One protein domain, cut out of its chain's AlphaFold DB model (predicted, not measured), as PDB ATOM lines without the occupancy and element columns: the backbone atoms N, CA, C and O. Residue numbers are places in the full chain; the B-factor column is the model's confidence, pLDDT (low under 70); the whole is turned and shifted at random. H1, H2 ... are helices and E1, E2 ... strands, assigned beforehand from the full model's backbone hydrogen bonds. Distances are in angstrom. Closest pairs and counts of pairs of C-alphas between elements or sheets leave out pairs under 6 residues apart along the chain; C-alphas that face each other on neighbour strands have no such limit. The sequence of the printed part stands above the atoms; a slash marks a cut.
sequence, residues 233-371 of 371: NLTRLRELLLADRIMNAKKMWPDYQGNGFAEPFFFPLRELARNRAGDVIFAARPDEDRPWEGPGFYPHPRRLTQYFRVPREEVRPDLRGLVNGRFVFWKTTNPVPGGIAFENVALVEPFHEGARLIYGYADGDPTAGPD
ATOM      1  N   ASN A 233     -31.427  13.840 -34.802       86.31
ATOM      2  CA  ASN A 233     -30.545  14.647 -35.639       86.31
ATOM      3  C   ASN A 233     -30.195  16.015 -35.024       86.31
ATOM      4  O   ASN A 233     -29.140  16.553 -35.362       86.31
ATOM      5  N   LEU A 234     -30.991  16.555 -34.088       89.50
ATOM      6  CA  LEU A 234     -30.658  17.780 -33.341       89.50
ATOM      7  C   LEU A 234     -29.440  17.578 -32.442       89.50
ATOM      8  O   LEU A 234     -28.636  18.489 -32.268       89.50
ATOM      9  N   THR A 235     -29.300  16.368 -31.906       92.50
ATOM     10  CA  THR A 235     -28.137  15.921 -31.133       92.50
ATOM     11  C   THR A 235     -27.157  15.118 -31.987       92.50
ATOM     12  O   THR A 235     -26.234  14.522 -31.452       92.50
ATOM     13  N   ARG A 236     -27.316  15.125 -33.319       94.62
ATOM     14  CA  ARG A 236     -26.417  14.481 -34.294       94.62
ATOM     15  C   ARG A 236     -26.085  13.026 -33.958       94.62
ATOM     16  O   ARG A 236     -24.954  12.591 -34.134       94.62
ATOM     17  N   LEU A 237     -27.068  12.250 -33.505       97.00
ATOM     18  CA  LEU A 237     -26.870  10.827 -33.234       97.00
ATOM     19  C   LEU A 237     -26.451  10.096 -34.518       97.00
ATOM     20  O   LEU A 237     -27.211  10.059 -35.485       97.00
ATOM     21  N   ARG A 238     -25.250   9.512 -34.545       97.69
ATOM     22  CA  ARG A 238     -24.721   8.801 -35.724       97.69
ATOM     23  C   ARG A 238     -24.148   7.441 -35.420       97.69
ATOM     24  O   ARG A 238     -24.176   6.601 -36.308       97.69
ATOM     25  N   GLU A 239     -23.642   7.207 -34.220       98.19
ATOM     26  CA  GLU A 239     -23.113   5.909 -33.816       98.19
ATOM     27  C   GLU A 239     -24.178   5.141 -33.049       98.19
ATOM     28  O   GLU A 239     -24.627   5.607 -32.009       98.19
ATOM     29  N   LEU A 240     -24.565   3.974 -33.556       98.25
ATOM     30  CA  LEU A 240     -25.422   3.010 -32.880       98.25
ATOM     31  C   LEU A 240     -24.548   1.917 -32.261       98.25
ATOM     32  O   LEU A 240     -23.797   1.250 -32.977       98.25
ATOM     33  N   LEU A 241     -24.648   1.739 -30.948       97.69
ATOM     34  CA  LEU A 241     -23.872   0.769 -30.180       97.69
ATOM     35  C   LEU A 241     -24.634  -0.565 -30.166       97.69
ATOM     36  O   LEU A 241     -25.676  -0.691 -29.520       97.69
ATOM     37  N   LEU A 242     -24.134  -1.542 -30.920       97.88
ATOM     38  CA  LEU A 242     -24.654  -2.910 -30.987       97.88
ATOM     39  C   LEU A 242     -23.747  -3.852 -30.183       97.88
ATOM     40  O   LEU A 242     -22.666  -3.459 -29.751       97.88
ATOM     41  N   ALA A 243     -24.177  -5.100 -29.986       96.94
ATOM     42  CA  ALA A 243     -23.478  -6.059 -29.124       96.94
ATOM     43  C   ALA A 243     -21.999  -6.284 -29.492       96.94
ATOM     44  O   ALA A 243     -21.168  -6.461 -28.606       96.94
ATOM     45  N   ASP A 244     -21.682  -6.300 -30.787       96.06
ATOM     46  CA  ASP A 244     -20.362  -6.659 -31.315       96.06
ATOM     47  C   ASP A 244     -19.706  -5.551 -32.152       96.06
ATOM     48  O   ASP A 244     -18.582  -5.715 -32.629       96.06
ATOM     49  N   ARG A 245     -20.404  -4.430 -32.375       96.62
ATOM     50  CA  ARG A 245     -19.955  -3.385 -33.300       96.62
ATOM     51  C   ARG A 245     -20.632  -2.044 -33.066       96.62
ATOM     52  O   ARG A 245     -21.715  -1.952 -32.500       96.62
ATOM     53  N   ILE A 246     -20.028  -1.007 -33.635       97.69
ATOM     54  CA  ILE A 246     -20.641   0.312 -33.779       97.69
ATOM     55  C   ILE A 246     -21.086   0.482 -35.233       97.69
ATOM     56  O   ILE A 246     -20.277   0.356 -36.157       97.69
ATOM     57  N   MET A 247     -22.367   0.778 -35.449       97.75
ATOM     58  CA  MET A 247     -22.913   1.084 -36.773       97.75
ATOM     59  C   MET A 247     -23.074   2.597 -36.937       97.75
ATOM     60  O   MET A 247     -23.744   3.233 -36.131       97.75
ATOM     61  N   ASN A 248     -22.483   3.179 -37.984       98.25
ATOM     62  CA  ASN A 248     -22.582   4.617 -38.241       98.25
ATOM     63  C   ASN A 248     -23.675   4.930 -39.281       98.25
ATOM     64  O   ASN A 248     -23.701   4.301 -40.342       98.25
ATOM     65  N   ALA A 249     -24.522   5.931 -39.026       97.88
ATOM     66  CA  ALA A 249     -25.604   6.360 -39.920       97.88
ATOM     67  C   ALA A 249     -25.128   6.637 -41.361       97.88
ATOM     68  O   ALA A 249     -25.800   6.256 -42.319       97.88
ATOM     69  N   LYS A 250     -23.930   7.210 -41.538       97.38
ATOM     70  CA  LYS A 250     -23.330   7.478 -42.861       97.38
ATOM     71  C   LYS A 250     -23.030   6.198 -43.641       97.38
ATOM     72  O   LYS A 250     -23.056   6.210 -44.862       97.38
ATOM     73  N   LYS A 251     -22.742   5.088 -42.953       97.12
ATOM     74  CA  LYS A 251     -22.521   3.777 -43.588       97.12
ATOM     75  C   LYS A 251     -23.834   3.069 -43.914       97.12
ATOM     76  O   LYS A 251     -23.876   2.285 -44.853       97.12
ATOM     77  N   MET A 252     -24.890   3.333 -43.141       96.75
ATOM     78  CA  MET A 252     -26.218   2.752 -43.368       96.75
ATOM     79  C   MET A 252     -26.906   3.362 -44.592       96.75
ATOM     80  O   MET A 252     -27.608   2.660 -45.315       96.75
ATOM     81  N   TRP A 253     -26.678   4.653 -44.836       97.69
ATOM     82  CA  TRP A 253     -27.271   5.394 -45.947       97.69
ATOM     83  C   TRP A 253     -26.226   6.298 -46.637       97.69
ATOM     84  O   TRP A 253     -26.309   7.523 -46.513       97.69
ATOM     85  N   PRO A 254     -25.238   5.726 -47.351       96.06
ATOM     86  CA  PRO A 254     -24.098   6.479 -47.893       96.06
ATOM     87  C   PRO A 254     -24.493   7.571 -48.893       96.06
ATOM     88  O   PRO A 254     -23.905   8.650 -48.882       96.06
ATOM     89  N   ASP A 255     -25.530   7.325 -49.696       95.25
ATOM     90  CA  ASP A 255     -25.926   8.211 -50.799       95.25
ATOM     91  C   ASP A 255     -27.199   9.024 -50.503       95.25
ATOM     92  O   ASP A 255     -27.712   9.743 -51.364       95.25
ATOM     93  N   TYR A 256     -27.760   8.917 -49.293       96.44
ATOM     94  CA  TYR A 256     -29.033   9.563 -48.977       96.44
ATOM     95  C   TYR A 256     -28.859  11.056 -48.677       96.44
ATOM     96  O   TYR A 256     -28.272  11.437 -47.665       96.44
ATOM     97  N   GLN A 257     -29.464  11.901 -49.514       94.38
ATOM     98  CA  GLN A 257     -29.488  13.364 -49.351       94.38
ATOM     99  C   GLN A 257     -30.911  13.947 -49.437       94.38
ATOM    100  O   GLN A 257     -31.102  15.138 -49.668       94.38
ATOM    101  N   GLY A 258     -31.933  13.098 -49.289       92.56
ATOM    102  CA  GLY A 258     -33.333  13.499 -49.411       92.56
ATOM    103  C   GLY A 258     -33.847  14.332 -48.230       92.56
ATOM    104  O   GLY A 258     -33.318  14.288 -47.119       92.56
ATOM    105  N   ASN A 259     -34.957  15.042 -48.462       91.31
ATOM    106  CA  ASN A 259     -35.656  15.829 -47.434       91.31
ATOM    107  C   ASN A 259     -36.561  14.985 -46.510       91.31
ATOM    108  O   ASN A 259     -37.101  15.497 -45.523       91.31
ATOM    109  N   GLY A 260     -36.787  13.718 -46.866       91.50
ATOM    110  CA  GLY A 260     -37.641  12.786 -46.136       91.50
ATOM    111  C   GLY A 260     -36.886  11.991 -45.073       91.50
ATOM    112  O   GLY A 260     -35.776  12.341 -44.674       91.50
ATOM    113  N   PHE A 261     -37.505  10.897 -44.629       93.69
ATOM    114  CA  PHE A 261     -36.804   9.862 -43.875       93.69
ATOM    115  C   PHE A 261     -36.068   8.930 -44.839       93.69
ATOM    116  O   PHE A 261     -36.569   8.622 -45.924       93.69
ATOM    117  N   ALA A 262     -34.887   8.480 -44.437       95.94
ATOM    118  CA  ALA A 262     -34.234   7.334 -45.043       95.94
ATOM    119  C   ALA A 262     -34.945   6.035 -44.623       95.94
ATOM    120  O   ALA A 262     -35.643   6.004 -43.604       95.94
ATOM    121  N   GLU A 263     -34.768   4.970 -45.409       94.56
ATOM    122  CA  GLU A 263     -35.397   3.667 -45.156       94.56
ATOM    123  C   GLU A 263     -35.052   3.154 -43.745       94.56
ATOM    124  O   GLU A 263     -33.877   3.198 -43.365       94.56
ATOM    125  N   PRO A 264     -36.031   2.688 -42.946       96.19
ATOM    126  CA  PRO A 264     -35.766   2.195 -41.603       96.19
ATOM    127  C   PRO A 264     -34.926   0.913 -41.594       96.19
ATOM    128  O   PRO A 264     -35.086   0.028 -42.431       96.19
ATOM    129  N   PHE A 265     -34.099   0.772 -40.561       97.75
ATOM    130  CA  PHE A 265     -33.375  -0.455 -40.246       97.75
ATOM    131  C   PHE A 265     -33.905  -1.076 -38.959       97.75
ATOM    132  O   PHE A 265     -34.174  -0.378 -37.980       97.75
ATOM    133  N   PHE A 266     -34.001  -2.406 -38.962       97.88
ATOM    134  CA  PHE A 266     -34.376  -3.202 -37.801       97.88
ATOM    135  C   PHE A 266     -33.198  -4.058 -37.348       97.88
ATOM    136  O   PHE A 266     -32.570  -4.729 -38.165       97.88
ATOM    137  N   PHE A 267     -32.961  -4.088 -36.041       98.38
ATOM    138  CA  PHE A 267     -31.937  -4.917 -35.415       98.38
ATOM    139  C   PHE A 267     -32.607  -5.991 -34.555       98.38
ATOM    140  O   PHE A 267     -33.384  -5.653 -33.659       98.38
ATOM    141  N   PRO A 268     -32.371  -7.286 -34.824       98.25
ATOM    142  CA  PRO A 268     -32.932  -8.364 -34.021       98.25
ATOM    143  C   PRO A 268     -32.305  -8.393 -32.625       98.25
ATOM    144  O   PRO A 268     -31.161  -7.983 -32.457       98.25
ATOM    145  N   LEU A 269     -33.016  -8.967 -31.647       98.56
ATOM    146  CA  LEU A 269     -32.577  -9.061 -30.249       98.56
ATOM    147  C   LEU A 269     -31.116  -9.516 -30.070       98.56
ATOM    148  O   LEU A 269     -30.406  -8.974 -29.231       98.56
ATOM    149  N   ARG A 270     -30.655 -10.491 -30.864       97.62
ATOM    150  CA  ARG A 270     -29.282 -11.030 -30.789       97.62
ATOM    151  C   ARG A 270     -28.181 -10.012 -31.127       97.62
ATOM    152  O   ARG A 270     -27.031 -10.258 -30.802       97.62
ATOM    153  N   GLU A 271     -28.522  -8.932 -31.826       98.44
ATOM    154  CA  GLU A 271     -27.587  -7.868 -32.210       98.44
ATOM    155  C   GLU A 271     -27.623  -6.692 -31.226       98.44
ATOM    156  O   GLU A 271     -26.756  -5.821 -31.280       98.44
ATOM    157  N   LEU A 272     -28.608  -6.649 -30.322       98.56
ATOM    158  CA  LEU A 272     -28.728  -5.582 -29.333       98.56
ATOM    159  C   LEU A 272     -27.713  -5.787 -28.209       98.56
ATOM    160  O   LEU A 272     -27.514  -6.910 -27.734       98.56
ATOM    161  N   ALA A 273     -27.086  -4.695 -27.779       98.06
ATOM    162  CA  ALA A 273     -26.110  -4.732 -26.707       98.06
ATOM    163  C   ALA A 273     -26.764  -5.108 -25.371       98.06
ATOM    164  O   ALA A 273     -27.974  -4.950 -25.172       98.06
ATOM    165  N   ARG A 274     -25.949  -5.602 -24.437       97.50
ATOM    166  CA  ARG A 274     -26.378  -5.889 -23.067       97.50
ATOM    167  C   ARG A 274     -25.425  -5.266 -22.068       97.50
ATOM    168  O   ARG A 274     -24.222  -5.244 -22.307       97.50
ATOM    169  N   ASN A 275     -25.963  -4.785 -20.952       95.50
ATOM    170  CA  ASN A 275     -25.134  -4.356 -19.827       95.50
ATOM    171  C   ASN A 275     -24.715  -5.554 -18.951       95.50
ATOM    172  O   ASN A 275     -25.152  -6.688 -19.168       95.50
ATOM    173  N   ARG A 276     -23.907  -5.302 -17.912       92.88
ATOM    174  CA  ARG A 276     -23.474  -6.334 -16.945       92.88
ATOM    175  C   ARG A 276     -24.627  -7.035 -16.210       92.88
ATOM    176  O   ARG A 276     -24.488  -8.201 -15.854       92.88
ATOM    177  N   ALA A 277     -25.760  -6.359 -15.999       94.19
ATOM    178  CA  ALA A 277     -26.959  -6.959 -15.399       94.19
ATOM    179  C   ALA A 277     -27.717  -7.882 -16.379       94.19
ATOM    180  O   ALA A 277     -28.582  -8.666 -15.980       94.19
ATOM    181  N   GLY A 278     -27.357  -7.841 -17.664       96.38
ATOM    182  CA  GLY A 278     -28.005  -8.579 -18.739       96.38
ATOM    183  C   GLY A 278     -29.215  -7.862 -19.337       96.38
ATOM    184  O   GLY A 278     -29.882  -8.457 -20.190       96.38
ATOM    185  N   ASP A 279     -29.486  -6.616 -18.938       97.94
ATOM    186  CA  ASP A 279     -30.512  -5.778 -19.562       97.94
ATOM    187  C   ASP A 279     -30.143  -5.529 -21.020       97.94
ATOM    188  O   ASP A 279     -28.965  -5.375 -21.350       97.94
ATOM    189  N   VAL A 280     -31.146  -5.449 -21.890       98.56
ATOM    190  CA  VAL A 280     -30.937  -5.008 -23.274       98.56
ATOM    191  C   VAL A 280     -30.735  -3.501 -23.282       98.56
ATOM    192  O   VAL A 280     -31.519  -2.777 -22.675       98.56
ATOM    193  N   ILE A 281     -29.718  -3.043 -24.008       98.31
ATOM    194  CA  ILE A 281     -29.389  -1.636 -24.224       98.31
ATOM    195  C   ILE A 281     -29.401  -1.353 -25.726       98.31
ATOM    196  O   ILE A 281     -28.742  -2.040 -26.509       98.31
ATOM    197  N   PHE A 282     -30.134  -0.320 -26.131       98.56
ATOM    198  CA  PHE A 282     -30.128   0.192 -27.497       98.56
ATOM    199  C   PHE A 282     -29.759   1.667 -27.471       98.56
ATOM    200  O   PHE A 282     -30.578   2.513 -27.111       98.56
ATOM    201  N   ALA A 283     -28.495   1.949 -27.782       98.19
ATOM    202  CA  ALA A 283     -27.870   3.230 -27.504       98.19
ATOM    203  C   ALA A 283     -27.326   3.888 -28.769       98.19
ATOM    204  O   ALA A 283     -26.704   3.227 -29.600       98.19
ATOM    205  N   ALA A 284     -27.521   5.199 -28.885       98.25
ATOM    206  CA  ALA A 284     -26.977   6.007 -29.960       98.25
ATOM    207  C   ALA A 284     -26.280   7.262 -29.419       98.25
ATOM    208  O   ALA A 284     -26.709   7.838 -28.418       98.25
ATOM    209  N   ARG A 285     -25.215   7.706 -30.091       97.38
ATOM    210  CA  ARG A 285     -24.444   8.902 -29.708       97.38
ATOM    211  C   ARG A 285     -23.910   9.679 -30.920       97.38
ATOM    212  O   ARG A 285     -23.896   9.132 -32.030       97.38
ATOM    213  N   PRO A 286     -23.453  10.930 -30.735       97.19
ATOM    214  CA  PRO A 286     -22.723  11.664 -31.765       97.19
ATOM    215  C   PRO A 286     -21.413  10.973 -32.152       97.19
ATOM    216  O   PRO A 286     -20.737  10.395 -31.292       97.19
ATOM    217  N   ASP A 287     -21.035  11.073 -33.428       96.44
ATOM    218  CA  ASP A 287     -19.715  10.654 -33.915       96.44
ATOM    219  C   ASP A 287     -18.649  11.756 -33.777       96.44
ATOM    220  O   ASP A 287     -17.470  11.492 -33.995       96.44
ATOM    221  N   GLU A 288     -19.036  12.971 -33.377       95.31
ATOM    222  CA  GLU A 288     -18.111  14.047 -33.021       95.31
ATOM    223  C   GLU A 288     -17.779  14.060 -31.517       95.31
ATOM    224  O   GLU A 288     -18.641  13.794 -30.678       95.31
ATOM    225  N   ASP A 289     -16.554  14.456 -31.155       93.31
ATOM    226  CA  ASP A 289     -16.148  14.611 -29.747       93.31
ATOM    227  C   ASP A 289     -16.804  15.822 -29.073       93.31
ATOM    228  O   ASP A 289     -17.204  15.760 -27.911       93.31
ATOM    229  N   ARG A 290     -16.922  16.931 -29.816       93.88
ATOM    230  CA  ARG A 290     -17.475  18.212 -29.347       93.88
ATOM    231  C   ARG A 290     -18.516  18.756 -30.332       93.88
ATOM    232  O   ARG A 290     -18.289  19.787 -30.964       93.88
ATOM    233  N   PRO A 291     -19.666  18.075 -30.513       92.12
ATOM    234  CA  PRO A 291     -20.656  18.457 -31.522       92.12
ATOM    235  C   PRO A 291     -21.232  19.870 -31.323       92.12
ATOM    236  O   PRO A 291     -21.640  20.493 -32.304       92.12
ATOM    237  N   TRP A 292     -21.204  20.400 -30.093       92.62
ATOM    238  CA  TRP A 292     -21.641  21.762 -29.755       92.62
ATOM    239  C   TRP A 292     -20.685  22.876 -30.201       92.62
ATOM    240  O   TRP A 292     -21.115  24.020 -30.296       92.62
ATOM    241  N   GLU A 293     -19.415  22.570 -30.477       93.00
ATOM    242  CA  GLU A 293     -18.456  23.525 -31.065       93.00
ATOM    243  C   GLU A 293     -18.531  23.535 -32.602       93.00
ATOM    244  O   GLU A 293     -17.951  24.398 -33.259       93.00
ATOM    245  N   GLY A 294     -19.243  22.566 -33.188       85.81
ATOM    246  CA  GLY A 294     -19.429  22.453 -34.630       85.81
ATOM    247  C   GLY A 294     -20.469  23.434 -35.191       85.81
ATOM    248  O   GLY A 294     -21.230  24.050 -34.446       85.81
ATOM    249  N   PRO A 295     -20.562  23.555 -36.527       86.06
ATOM    250  CA  PRO A 295     -21.502  24.471 -37.167       86.06
ATOM    251  C   PRO A 295     -22.955  24.080 -36.885       86.06
ATOM    252  O   PRO A 295     -23.255  22.901 -36.736       86.06
ATOM    253  N   GLY A 296     -23.869  25.051 -36.888       82.50
ATOM    254  CA  GLY A 296     -25.303  24.826 -36.678       82.50
ATOM    255  C   GLY A 296     -25.712  24.714 -35.207       82.50
ATOM    256  O   GLY A 296     -24.890  24.752 -34.299       82.50
ATOM    257  N   PHE A 297     -27.018  24.604 -34.966       84.12
ATOM    258  CA  PHE A 297     -27.558  24.490 -33.612       84.12
ATOM    259  C   PHE A 297     -27.206  23.133 -32.987       84.12
ATOM    260  O   PHE A 297     -27.241  22.101 -33.665       84.12
ATOM    261  N   TYR A 298     -26.903  23.144 -31.689       88.38
ATOM    262  CA  TYR A 298     -26.769  21.953 -30.861       88.38
ATOM    263  C   TYR A 298     -27.290  22.274 -29.444       88.38
ATOM    264  O   TYR A 298     -26.956  23.332 -28.907       88.38
ATOM    265  N   PRO A 299     -28.127  21.417 -28.835       89.94
ATOM    266  CA  PRO A 299     -28.936  21.819 -27.681       89.94
ATOM    267  C   PRO A 299     -28.202  21.877 -26.327       89.94
ATOM    268  O   PRO A 299     -28.751  22.426 -25.368       89.94
ATOM    269  N   HIS A 300     -26.991  21.323 -26.212       91.69
ATOM    270  CA  HIS A 300     -26.271  21.249 -24.934       91.69
ATOM    271  C   HIS A 300     -24.745  21.078 -25.078       91.69
ATOM    272  O   HIS A 300     -24.286  20.525 -26.070       91.69
ATOM    273  N   PRO A 301     -23.923  21.477 -24.093       92.81
ATOM    274  CA  PRO A 301     -22.458  21.426 -24.192       92.81
ATOM    275  C   PRO A 301     -21.862  20.052 -23.821       92.81
ATOM    276  O   PRO A 301     -20.803  19.979 -23.206       92.81
ATOM    277  N   ARG A 302     -22.563  18.951 -24.127       93.12
ATOM    278  CA  ARG A 302     -22.152  17.581 -23.751       93.12
ATOM    279  C   ARG A 302     -22.274  16.616 -24.921       93.12
ATOM    280  O   ARG A 302     -23.172  16.745 -25.755       93.12
ATOM    281  N   ARG A 303     -21.399  15.613 -24.959       94.75
ATOM    282  CA  ARG A 303     -21.524  14.470 -25.866       94.75
ATOM    283  C   ARG A 303     -22.256  13.387 -25.092       94.75
ATOM    284  O   ARG A 303     -21.662  12.730 -24.251       94.75
ATOM    285  N   LEU A 304     -23.553  13.254 -25.341       95.94
ATOM    286  CA  LEU A 304     -24.391  12.296 -24.629       95.94
ATOM    287  C   LEU A 304     -24.653  11.071 -25.496       95.94
ATOM    288  O   LEU A 304     -25.066  11.194 -26.650       95.94
ATOM    289  N   THR A 305     -24.482   9.896 -24.907       97.50
ATOM    290  CA  THR A 305     -25.081   8.660 -25.399       97.50
ATOM    291  C   THR A 305     -26.498   8.566 -24.857       97.50
ATOM    292  O   THR A 305     -26.702   8.532 -23.646       97.50
ATOM    293  N   GLN A 306     -27.478   8.525 -25.750       97.75
ATOM    294  CA  GLN A 306     -28.886   8.305 -25.428       97.75
ATOM    295  C   GLN A 306     -29.185   6.818 -25.562       97.75
ATOM    296  O   GLN A 306     -28.700   6.187 -26.502       97.75
ATOM    297  N   TYR A 307     -29.974   6.247 -24.660       98.25
ATOM    298  CA  TYR A 307     -30.273   4.821 -24.717       98.25
ATOM    299  C   TYR A 307     -31.685   4.481 -24.278       98.25
ATOM    300  O   TYR A 307     -32.256   5.106 -23.388       98.25
ATOM    301  N   PHE A 308     -32.203   3.420 -24.886       98.62
ATOM    302  CA  PHE A 308     -33.302   2.644 -24.342       98.62
ATOM    303  C   PHE A 308     -32.766   1.409 -23.623       98.62
ATOM    304  O   PHE A 308     -31.807   0.785 -24.084       98.62
ATOM    305  N   ARG A 309     -33.405   1.046 -22.514       98.31
ATOM    306  CA  ARG A 309     -33.090  -0.117 -21.695       98.31
ATOM    307  C   ARG A 309     -34.350  -0.928 -21.412       98.31
ATOM    308  O   ARG A 309     -35.373  -0.367 -21.019       98.31
ATOM    309  N   VAL A 310     -34.256  -2.242 -21.592       98.44
ATOM    310  CA  VAL A 310     -35.290  -3.207 -21.186       98.44
ATOM    311  C   VAL A 310     -34.662  -4.163 -20.170       98.44
ATOM    312  O   VAL A 310     -33.676  -4.829 -20.517       98.44
ATOM    313  N   PRO A 311     -35.178  -4.215 -18.929       97.38
ATOM    314  CA  PRO A 311     -34.671  -5.097 -17.882       97.38
ATOM    315  C   PRO A 311     -34.635  -6.553 -18.324       97.38
ATOM    316  O   PRO A 311     -35.552  -7.013 -19.008       97.38
ATOM    317  N   ARG A 312     -33.574  -7.280 -17.956       97.44
ATOM    318  CA  ARG A 312     -33.329  -8.661 -18.409       97.44
ATOM    319  C   ARG A 312     -34.559  -9.564 -18.280       97.44
ATOM    320  O   ARG A 312     -34.813 -10.365 -19.177       97.44
ATOM    321  N   GLU A 313     -35.276  -9.453 -17.169       96.81
ATOM    322  CA  GLU A 313     -36.449 -10.255 -16.822       96.81
ATOM    323  C   GLU A 313     -37.678  -9.978 -17.703       96.81
ATOM    324  O   GLU A 313     -38.570 -10.819 -17.778       96.81
ATOM    325  N   GLU A 314     -37.705  -8.846 -18.406       96.75
ATOM    326  CA  GLU A 314     -38.803  -8.431 -19.289       96.75
ATOM    327  C   GLU A 314     -38.476  -8.558 -20.778       96.75
ATOM    328  O   GLU A 314     -39.341  -8.351 -21.626       96.75
ATOM    329  N   VAL A 315     -37.243  -8.930 -21.125       97.69
ATOM    330  CA  VAL A 315     -36.832  -9.063 -22.525       97.69
ATOM    331  C   VAL A 315     -37.627 -10.170 -23.216       97.69
ATOM    332  O   VAL A 315     -37.468 -11.355 -22.911       97.69
ATOM    333  N   ARG A 316     -38.421  -9.795 -24.223       96.69
ATOM    334  CA  ARG A 316     -39.175 -10.737 -25.058       96.69
ATOM    335  C   ARG A 316     -38.426 -11.131 -26.337       96.69
ATOM    336  O   ARG A 316     -37.627 -10.344 -26.849       96.69
ATOM    337  N   PRO A 317     -38.671 -12.334 -26.899       96.69
ATOM    338  CA  PRO A 317     -37.949 -12.829 -28.080       96.69
ATOM    339  C   PRO A 317     -38.115 -11.984 -29.353       96.69
ATOM    340  O   PRO A 317     -37.293 -12.066 -30.266       96.69
ATOM    341  N   ASP A 318     -39.189 -11.209 -29.437       96.44
ATOM    342  CA  ASP A 318     -39.589 -10.377 -30.572       96.44
ATOM    343  C   ASP A 318     -39.180  -8.900 -30.439       96.44
ATOM    344  O   ASP A 318     -39.436  -8.112 -31.364       96.44
ATOM    345  N   LEU A 319     -38.490  -8.550 -29.349       98.38
ATOM    346  CA  LEU A 319     -37.872  -7.246 -29.145       98.38
ATOM    347  C   LEU A 319     -36.853  -6.949 -30.252       98.38
ATOM    348  O   LEU A 319     -35.974  -7.759 -30.572       98.38
ATOM    349  N   ARG A 320     -36.965  -5.763 -30.848       98.44
ATOM    350  CA  ARG A 320     -36.088  -5.296 -31.927       98.44
ATOM    351  C   ARG A 320     -35.711  -3.837 -31.736       98.44
ATOM    352  O   ARG A 320     -36.533  -3.033 -31.309       98.44
ATOM    353  N   GLY A 321     -34.492  -3.490 -32.129       98.50
ATOM    354  CA  GLY A 321     -34.089  -2.104 -32.343       98.50
ATOM    355  C   GLY A 321     -34.637  -1.584 -33.667       98.50
ATOM    356  O   GLY A 321     -34.709  -2.330 -34.645       98.50
ATOM    357  N   LEU A 322     -35.017  -0.313 -33.705       98.06
ATOM    358  CA  LEU A 322     -35.490   0.389 -34.892       98.06
ATOM    359  C   LEU A 322     -34.800   1.747 -34.980       98.06
ATOM    360  O   LEU A 322     -34.844   2.529 -34.030       98.06
ATOM    361  N   VAL A 323     -34.226   2.043 -36.145       98.19
ATOM    362  CA  VAL A 323     -33.739   3.384 -36.483       98.19
ATOM    363  C   VAL A 323     -34.179   3.807 -37.875       98.19
ATOM    364  O   VAL A 323     -34.362   2.973 -38.759       98.19
ATOM    365  N   ASN A 324     -34.290   5.112 -38.094       96.94
ATOM    366  CA  ASN A 324     -34.269   5.706 -39.429       96.94
ATOM    367  C   ASN A 324     -33.380   6.957 -39.440       96.94
ATOM    368  O   ASN A 324     -32.953   7.434 -38.387       96.94
ATOM    369  N   GLY A 325     -33.076   7.465 -40.631       96.38
ATOM    370  CA  GLY A 325     -32.171   8.598 -40.813       96.38
ATOM    371  C   GLY A 325     -32.849   9.816 -41.428       96.38
ATOM    372  O   GLY A 325     -33.862   9.694 -42.118       96.38
ATOM    373  N   ARG A 326     -32.258  10.994 -41.224       95.69
ATOM    374  CA  ARG A 326     -32.565  12.220 -41.975       95.69
ATOM    375  C   ARG A 326     -31.294  12.987 -42.304       95.69
ATOM    376  O   ARG A 326     -30.409  13.122 -41.459       95.69
ATOM    377  N   PHE A 327     -31.229  13.512 -43.526       96.19
ATOM    378  CA  PHE A 327     -30.117  14.350 -43.983       96.19
ATOM    379  C   PHE A 327     -30.321  15.836 -43.661       96.19
ATOM    380  O   PHE A 327     -29.352  16.568 -43.486       96.19
ATOM    381  N   VAL A 328     -31.576  16.275 -43.537       93.19
ATOM    382  CA  VAL A 328     -31.960  17.655 -43.200       93.19
ATOM    383  C   VAL A 328     -32.793  17.692 -41.921       93.19
ATOM    384  O   VAL A 328     -33.528  16.738 -41.628       93.19
ATOM    385  N   PHE A 329     -32.736  18.800 -41.180       88.69
ATOM    386  CA  PHE A 329     -33.571  18.974 -39.987       88.69
ATOM    387  C   PHE A 329     -35.064  18.910 -40.337       88.69
ATOM    388  O   PHE A 329     -35.484  19.297 -41.435       88.69
ATOM    389  N   TRP A 330     -35.875  18.411 -39.401       82.12
ATOM    390  CA  TRP A 330     -37.318  18.252 -39.579       82.12
ATOM    391  C   TRP A 330     -38.003  19.539 -40.059       82.12
ATOM    392  O   TRP A 330     -37.772  20.615 -39.513       82.12
ATOM    393  N   LYS A 331     -38.869  19.416 -41.077       81.56
ATOM    394  CA  LYS A 331     -39.587  20.534 -41.725       81.56
ATOM    395  C   LYS A 331     -38.689  21.674 -42.233       81.56
ATOM    396  O   LYS A 331     -39.161  22.789 -42.436       81.56
ATOM    397  N   THR A 332     -37.417  21.394 -42.501       85.94
ATOM    398  CA  THR A 332     -36.496  22.332 -43.152       85.94
ATOM    399  C   THR A 332     -35.831  21.685 -44.364       85.94
ATOM    400  O   THR A 332     -35.950  20.480 -44.585       85.94
ATOM    401  N   THR A 333     -35.086  22.487 -45.117       90.56
ATOM    402  CA  THR A 333     -34.113  22.040 -46.123       90.56
ATOM    403  C   THR A 333     -32.670  22.197 -45.633       90.56
ATOM    404  O   THR A 333     -31.731  22.012 -46.402       90.56
ATOM    405  N   ASN A 334     -32.475  22.557 -44.358       90.75
ATOM    406  CA  ASN A 334     -31.154  22.800 -43.798       90.75
ATOM    407  C   ASN A 334     -30.470  21.457 -43.515       90.75
ATOM    408  O   ASN A 334     -31.012  20.672 -42.725       90.75
ATOM    409  N   PRO A 335     -29.302  21.178 -44.119       94.12
ATOM    410  CA  PRO A 335     -28.590  19.933 -43.887       94.12
ATOM    411  C   PRO A 335     -28.146  19.832 -42.429       94.12
ATOM    412  O   PRO A 335     -27.739  20.820 -41.811       94.12
ATOM    413  N   VAL A 336     -28.198  18.618 -41.891       94.38
ATOM    414  CA  VAL A 336     -27.620  18.307 -40.586       94.38
ATOM    415  C   VAL A 336     -26.096  18.441 -40.720       94.38
ATOM    416  O   VAL A 336     -25.500  17.789 -41.584       94.38
ATOM    417  N   PRO A 337     -25.434  19.274 -39.899       94.19
ATOM    418  CA  PRO A 337     -23.985  19.438 -39.934       94.19
ATOM    419  C   PRO A 337     -23.269  18.101 -39.787       94.19
ATOM    420  O   PRO A 337     -23.514  17.395 -38.815       94.19
ATOM    421  N   GLY A 338     -22.402  17.746 -40.737       93.69
ATOM    422  CA  GLY A 338     -21.740  16.437 -40.775       93.69
ATOM    423  C   GLY A 338     -22.525  15.342 -41.512       93.69
ATOM    424  O   GLY A 338     -22.073  14.201 -41.531       93.69
ATOM    425  N   GLY A 339     -23.660  15.663 -42.139       95.12
ATOM    426  CA  GLY A 339     -24.455  14.743 -42.954       95.12
ATOM    427  C   GLY A 339     -25.492  13.958 -42.153       95.12
ATOM    428  O   GLY A 339     -25.815  14.315 -41.015       95.12
ATOM    429  N   ILE A 340     -26.007  12.883 -42.759       97.19
ATOM    430  CA  ILE A 340     -27.125  12.099 -42.222       97.19
ATOM    431  C   ILE A 340     -26.901  11.676 -40.764       97.19
ATOM    432  O   ILE A 340     -25.806  11.265 -40.375       97.19
ATOM    433  N   ALA A 341     -27.958  11.791 -39.967       97.44
ATOM    434  CA  ALA A 341     -28.016  11.350 -38.581       97.44
ATOM    435  C   ALA A 341     -29.312  10.569 -38.340       97.44
ATOM    436  O   ALA A 341     -30.262  10.673 -39.126       97.44
ATOM    437  N   PHE A 342     -29.350   9.785 -37.266       97.94
ATOM    438  CA  PHE A 342     -30.565   9.111 -36.838       97.94
ATOM    439  C   PHE A 342     -31.618  10.146 -36.461       97.94
ATOM    440  O   PHE A 342     -31.366  11.031 -35.648       97.94
ATOM    441  N   GLU A 343     -32.802  10.031 -37.049       95.62
ATOM    442  CA  GLU A 343     -33.947  10.831 -36.628       95.62
ATOM    443  C   GLU A 343     -34.677  10.131 -35.492       95.62
ATOM    444  O   GLU A 343     -34.857  10.714 -34.426       95.62
ATOM    445  N   ASN A 344     -35.118   8.898 -35.750       96.62
ATOM    446  CA  ASN A 344     -35.835   8.089 -34.785       96.62
ATOM    447  C   ASN A 344     -34.939   6.959 -34.306       96.62
ATOM    448  O   ASN A 344     -34.350   6.248 -35.123       96.62
ATOM    449  N   VAL A 345     -34.911   6.763 -32.994       97.94
ATOM    450  CA  VAL A 345     -34.359   5.580 -32.330       97.94
ATOM    451  C   VAL A 345     -35.461   5.017 -31.437       97.94
ATOM    452  O   VAL A 345     -36.145   5.771 -30.742       97.94
ATOM    453  N   ALA A 346     -35.696   3.709 -31.498       98.12
ATOM    454  CA  ALA A 346     -36.730   3.050 -30.708       98.12
ATOM    455  C   ALA A 346     -36.404   1.574 -30.459       98.12
ATOM    456  O   ALA A 346     -35.723   0.930 -31.259       98.12
ATOM    457  N   LEU A 347     -36.975   1.030 -29.388       98.19
ATOM    458  CA  LEU A 347     -37.200  -0.404 -29.238       98.19
ATOM    459  C   LEU A 347     -38.657  -0.718 -29.587       98.19
ATOM    460  O   LEU A 347     -39.560   0.061 -29.280       98.19
ATOM    461  N   VAL A 348     -38.884  -1.842 -30.264       97.00
ATOM    462  CA  VAL A 348     -40.217  -2.276 -30.693       97.00
ATOM    463  C   VAL A 348     -40.451  -3.743 -30.359       97.00
ATOM    464  O   VAL A 348     -39.615  -4.599 -30.644       97.00
ATOM    465  N   GLU A 349     -41.627  -4.029 -29.820       96.62
ATOM    466  CA  GLU A 349     -42.141  -5.368 -29.531       96.62
ATOM    467  C   GLU A 349     -43.682  -5.349 -29.585       96.62
ATOM    468  O   GLU A 349     -44.286  -4.265 -29.627       96.62
ATOM    469  N   PRO A 350     -44.354  -6.511 -29.629       97.56
ATOM    470  CA  PRO A 350     -45.796  -6.576 -29.505       97.56
ATOM    471  C   PRO A 350     -46.309  -5.981 -28.201       97.56
ATOM    472  O   PRO A 350     -45.750  -6.174 -27.120       97.56
ATOM    473  N   PHE A 351     -47.426  -5.271 -28.327       97.56
ATOM    474  CA  PHE A 351     -48.034  -4.583 -27.204       97.56
ATOM    475  C   PHE A 351     -48.492  -5.566 -26.126       97.56
ATOM    476  O   PHE A 351     -49.118  -6.588 -26.416       97.56
ATOM    477  N   HIS A 352     -48.223  -5.207 -24.879       96.00
ATOM    478  CA  HIS A 352     -48.801  -5.820 -23.700       96.00
ATOM    479  C   HIS A 352     -48.895  -4.768 -22.593       96.00
ATOM    480  O   HIS A 352     -48.066  -3.861 -22.521       96.00
ATOM    481  N   GLU A 353     -49.923  -4.878 -21.755       95.06
ATOM    482  CA  GLU A 353     -50.134  -3.966 -20.629       95.06
ATOM    483  C   GLU A 353     -48.946  -4.013 -19.666       95.06
ATOM    484  O   GLU A 353     -48.452  -5.094 -19.334       95.06
ATOM    485  N   GLY A 354     -48.497  -2.842 -19.221       94.12
ATOM    486  CA  GLY A 354     -47.403  -2.708 -18.267       94.12
ATOM    487  C   GLY A 354     -46.009  -2.965 -18.836       94.12
ATOM    488  O   GLY A 354     -45.064  -2.967 -18.053       94.12
ATOM    489  N   ALA A 355     -45.859  -3.144 -20.157       95.19
ATOM    490  CA  ALA A 355     -44.547  -3.258 -20.799       95.19
ATOM    491  C   ALA A 355     -43.632  -2.120 -20.332       95.19
ATOM    492  O   ALA A 355     -44.033  -0.955 -20.412       95.19
ATOM    493  N   ARG A 356     -42.431  -2.432 -19.836       96.00
ATOM    494  CA  ARG A 356     -41.513  -1.424 -19.302       96.00
ATOM    495  C   ARG A 356     -40.420  -1.067 -20.303       96.00
ATOM    496  O   ARG A 356     -39.673  -1.917 -20.778       96.00
ATOM    497  N   LEU A 357     -40.270   0.230 -20.558       98.19
ATOM    498  CA  LEU A 357     -39.206   0.795 -21.379       98.19
ATOM    499  C   LEU A 357     -38.526   1.930 -20.626       98.19
ATOM    500  O   LEU A 357     -39.161   2.919 -20.269       98.19
ATOM    501  N   ILE A 358     -37.224   1.814 -20.418       98.50
ATOM    502  CA  ILE A 358     -36.448   2.828 -19.709       98.50
ATOM    503  C   ILE A 358     -35.669   3.628 -20.738       98.50
ATOM    504  O   ILE A 358     -35.063   3.057 -21.639       98.50
ATOM    505  N   TYR A 359     -35.694   4.947 -20.622       98.62
ATOM    506  CA  TYR A 359     -34.841   5.833 -21.396       98.62
ATOM    507  C   TYR A 359     -33.855   6.530 -20.470       98.62
ATOM    508  O   TYR A 359     -34.232   6.980 -19.389       98.62
ATOM    509  N   GLY A 360     -32.614   6.680 -20.912       97.69
ATOM    510  CA  GLY A 360     -31.629   7.456 -20.181       97.69
ATOM    511  C   GLY A 360     -30.556   8.061 -21.068       97.69
ATOM    512  O   GLY A 360     -30.537   7.891 -22.291       97.69
ATOM    513  N   TYR A 361     -29.652   8.787 -20.417       97.12
ATOM    514  CA  TYR A 361     -28.448   9.328 -21.034       97.12
ATOM    515  C   TYR A 361     -27.198   8.999 -20.207       97.12
ATOM    516  O   TYR A 361     -27.279   8.762 -19.002       97.12
ATOM    517  N   ALA A 362     -26.041   8.973 -20.865       95.88
ATOM    518  CA  ALA A 362     -24.730   8.753 -20.256       95.88
ATOM    519  C   ALA A 362     -23.649   9.555 -21.000       95.88
ATOM    520  O   ALA A 362     -23.791   9.811 -22.193       95.88
ATOM    521  N   ASP A 363     -22.546   9.903 -20.331       91.62
ATOM    522  CA  ASP A 363     -21.378  10.530 -20.985       91.62
ATOM    523  C   ASP A 363     -20.520   9.528 -21.782       91.62
ATOM    524  O   ASP A 363     -19.634   9.917 -22.540       91.62
ATOM    525  N   GLY A 364     -20.772   8.226 -21.618       90.06
ATOM    526  CA  GLY A 364     -19.970   7.144 -22.189       90.06
ATOM    527  C   GLY A 364     -20.811   5.989 -22.722       90.06
ATOM    528  O   GLY A 364     -21.924   6.192 -23.209       90.06
ATOM    529  N   ASP A 365     -20.260   4.777 -22.667       91.31
ATOM    530  CA  ASP A 365     -20.956   3.552 -23.062       91.31
ATOM    531  C   ASP A 365     -21.882   3.067 -21.924       91.31
ATOM    532  O   ASP A 365     -21.393   2.651 -20.871       91.31
ATOM    533  N   PRO A 366     -23.214   3.085 -22.111       92.00
ATOM    534  CA  PRO A 366     -24.172   2.670 -21.085       92.00
ATOM    535  C   PRO A 366     -24.155   1.161 -20.790       92.00
ATOM    536  O   PRO A 366     -24.822   0.714 -19.854       92.00
ATOM    537  N   THR A 367     -23.416   0.349 -21.552       89.19
ATOM    538  CA  THR A 367     -23.294  -1.097 -21.303       89.19
ATOM    539  C   THR A 367     -22.296  -1.437 -20.192       89.19
ATOM    540  O   THR A 367     -22.427  -2.485 -19.554       89.19
ATOM    541  N   ALA A 368     -21.350  -0.540 -19.895       76.81
ATOM    542  CA  ALA A 368     -20.331  -0.742 -18.863       76.81
ATOM    543  C   ALA A 368     -20.920  -0.811 -17.436       76.81
ATOM    544  O   ALA A 368     -20.330  -1.443 -16.558       76.81
ATOM    545  N   GLY A 369     -22.126  -0.262 -17.237       57.56
ATOM    546  CA  GLY A 369     -22.747  -0.058 -15.925       57.56
ATOM    547  C   GLY A 369     -22.224   1.209 -15.231       57.56
ATOM    548  O   GLY A 369     -21.231   1.772 -15.683       57.56
ATOM    549  N   PRO A 370     -22.900   1.703 -14.175       46.56
ATOM    550  CA  PRO A 370     -22.292   2.689 -13.288       46.56
ATOM    551  C   PRO A 370     -21.098   2.029 -12.582       46.56
ATOM    552  O   PRO A 370     -21.245   0.911 -12.080       46.56
ATOM    553  N   ASP A 371     -19.941   2.691 -12.612       35.97
ATOM    554  CA  ASP A 371     -18.770   2.310 -11.810       35.97
ATOM    555  C   ASP A 371     -19.042   2.452 -10.305       35.97
ATOM    556  O   ASP A 371     -19.793   3.384  -9.916       35.97
TER     557      ASP A 371
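Overview. This is residues 233 to 371 of the 371 residues of an uncharacterized protein of Myxococcales bacterium (UniProt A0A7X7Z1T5). Amid long loops and little regular structure, two antiparallel sheets lie face to face as a sandwich: strongly twisted E2 E1 E4 E5 E8 and smaller E3 E6 E7. The printed part has 139 residues, 51 in named elements, mostly strand, ordered E1 E2 H1 E3 E4 E5 E6 E7 E8. It is compact, radius of gyration of the C-alphas 15.2 A, spanning 43 by 33 by 28 A.

Along the chain. Find C-alpha 237 at (-26.870, 10.827, -33.234), where E1, residues 237 to 241, begins; E2, 246 to 248, H1, 249 to 252, and E3, 265 to 268, follow. Next come E4, 280 to 286, 20.4 A; E5, 305 to 310; E6, 320 to 326, 20.5 A; and E7, 341 to 348. E8, 356 to 362, ends at (-24.730, 8.753, -20.256).

Arrangement. Look for hydrogen-bond range at N 240 and O 247, 2.8 A, in hairpin E1 and E2, and N 322 and O 346, 2.8 A, in hairpin E6 and E7. Between the sheets, the closest C-alphas of E5 and E7, Phe 308 and Leu 347, are 7.0 A apart. H1, too short for an O i to N i+4 pair, only grazes both sheets.

Size, cuts and confidence. The printed part has no cut; H1 to E3, E3 to E4, E4 to E5 and E6 to E7 are long links. Residues 369 to 371 have pLDDT under 70.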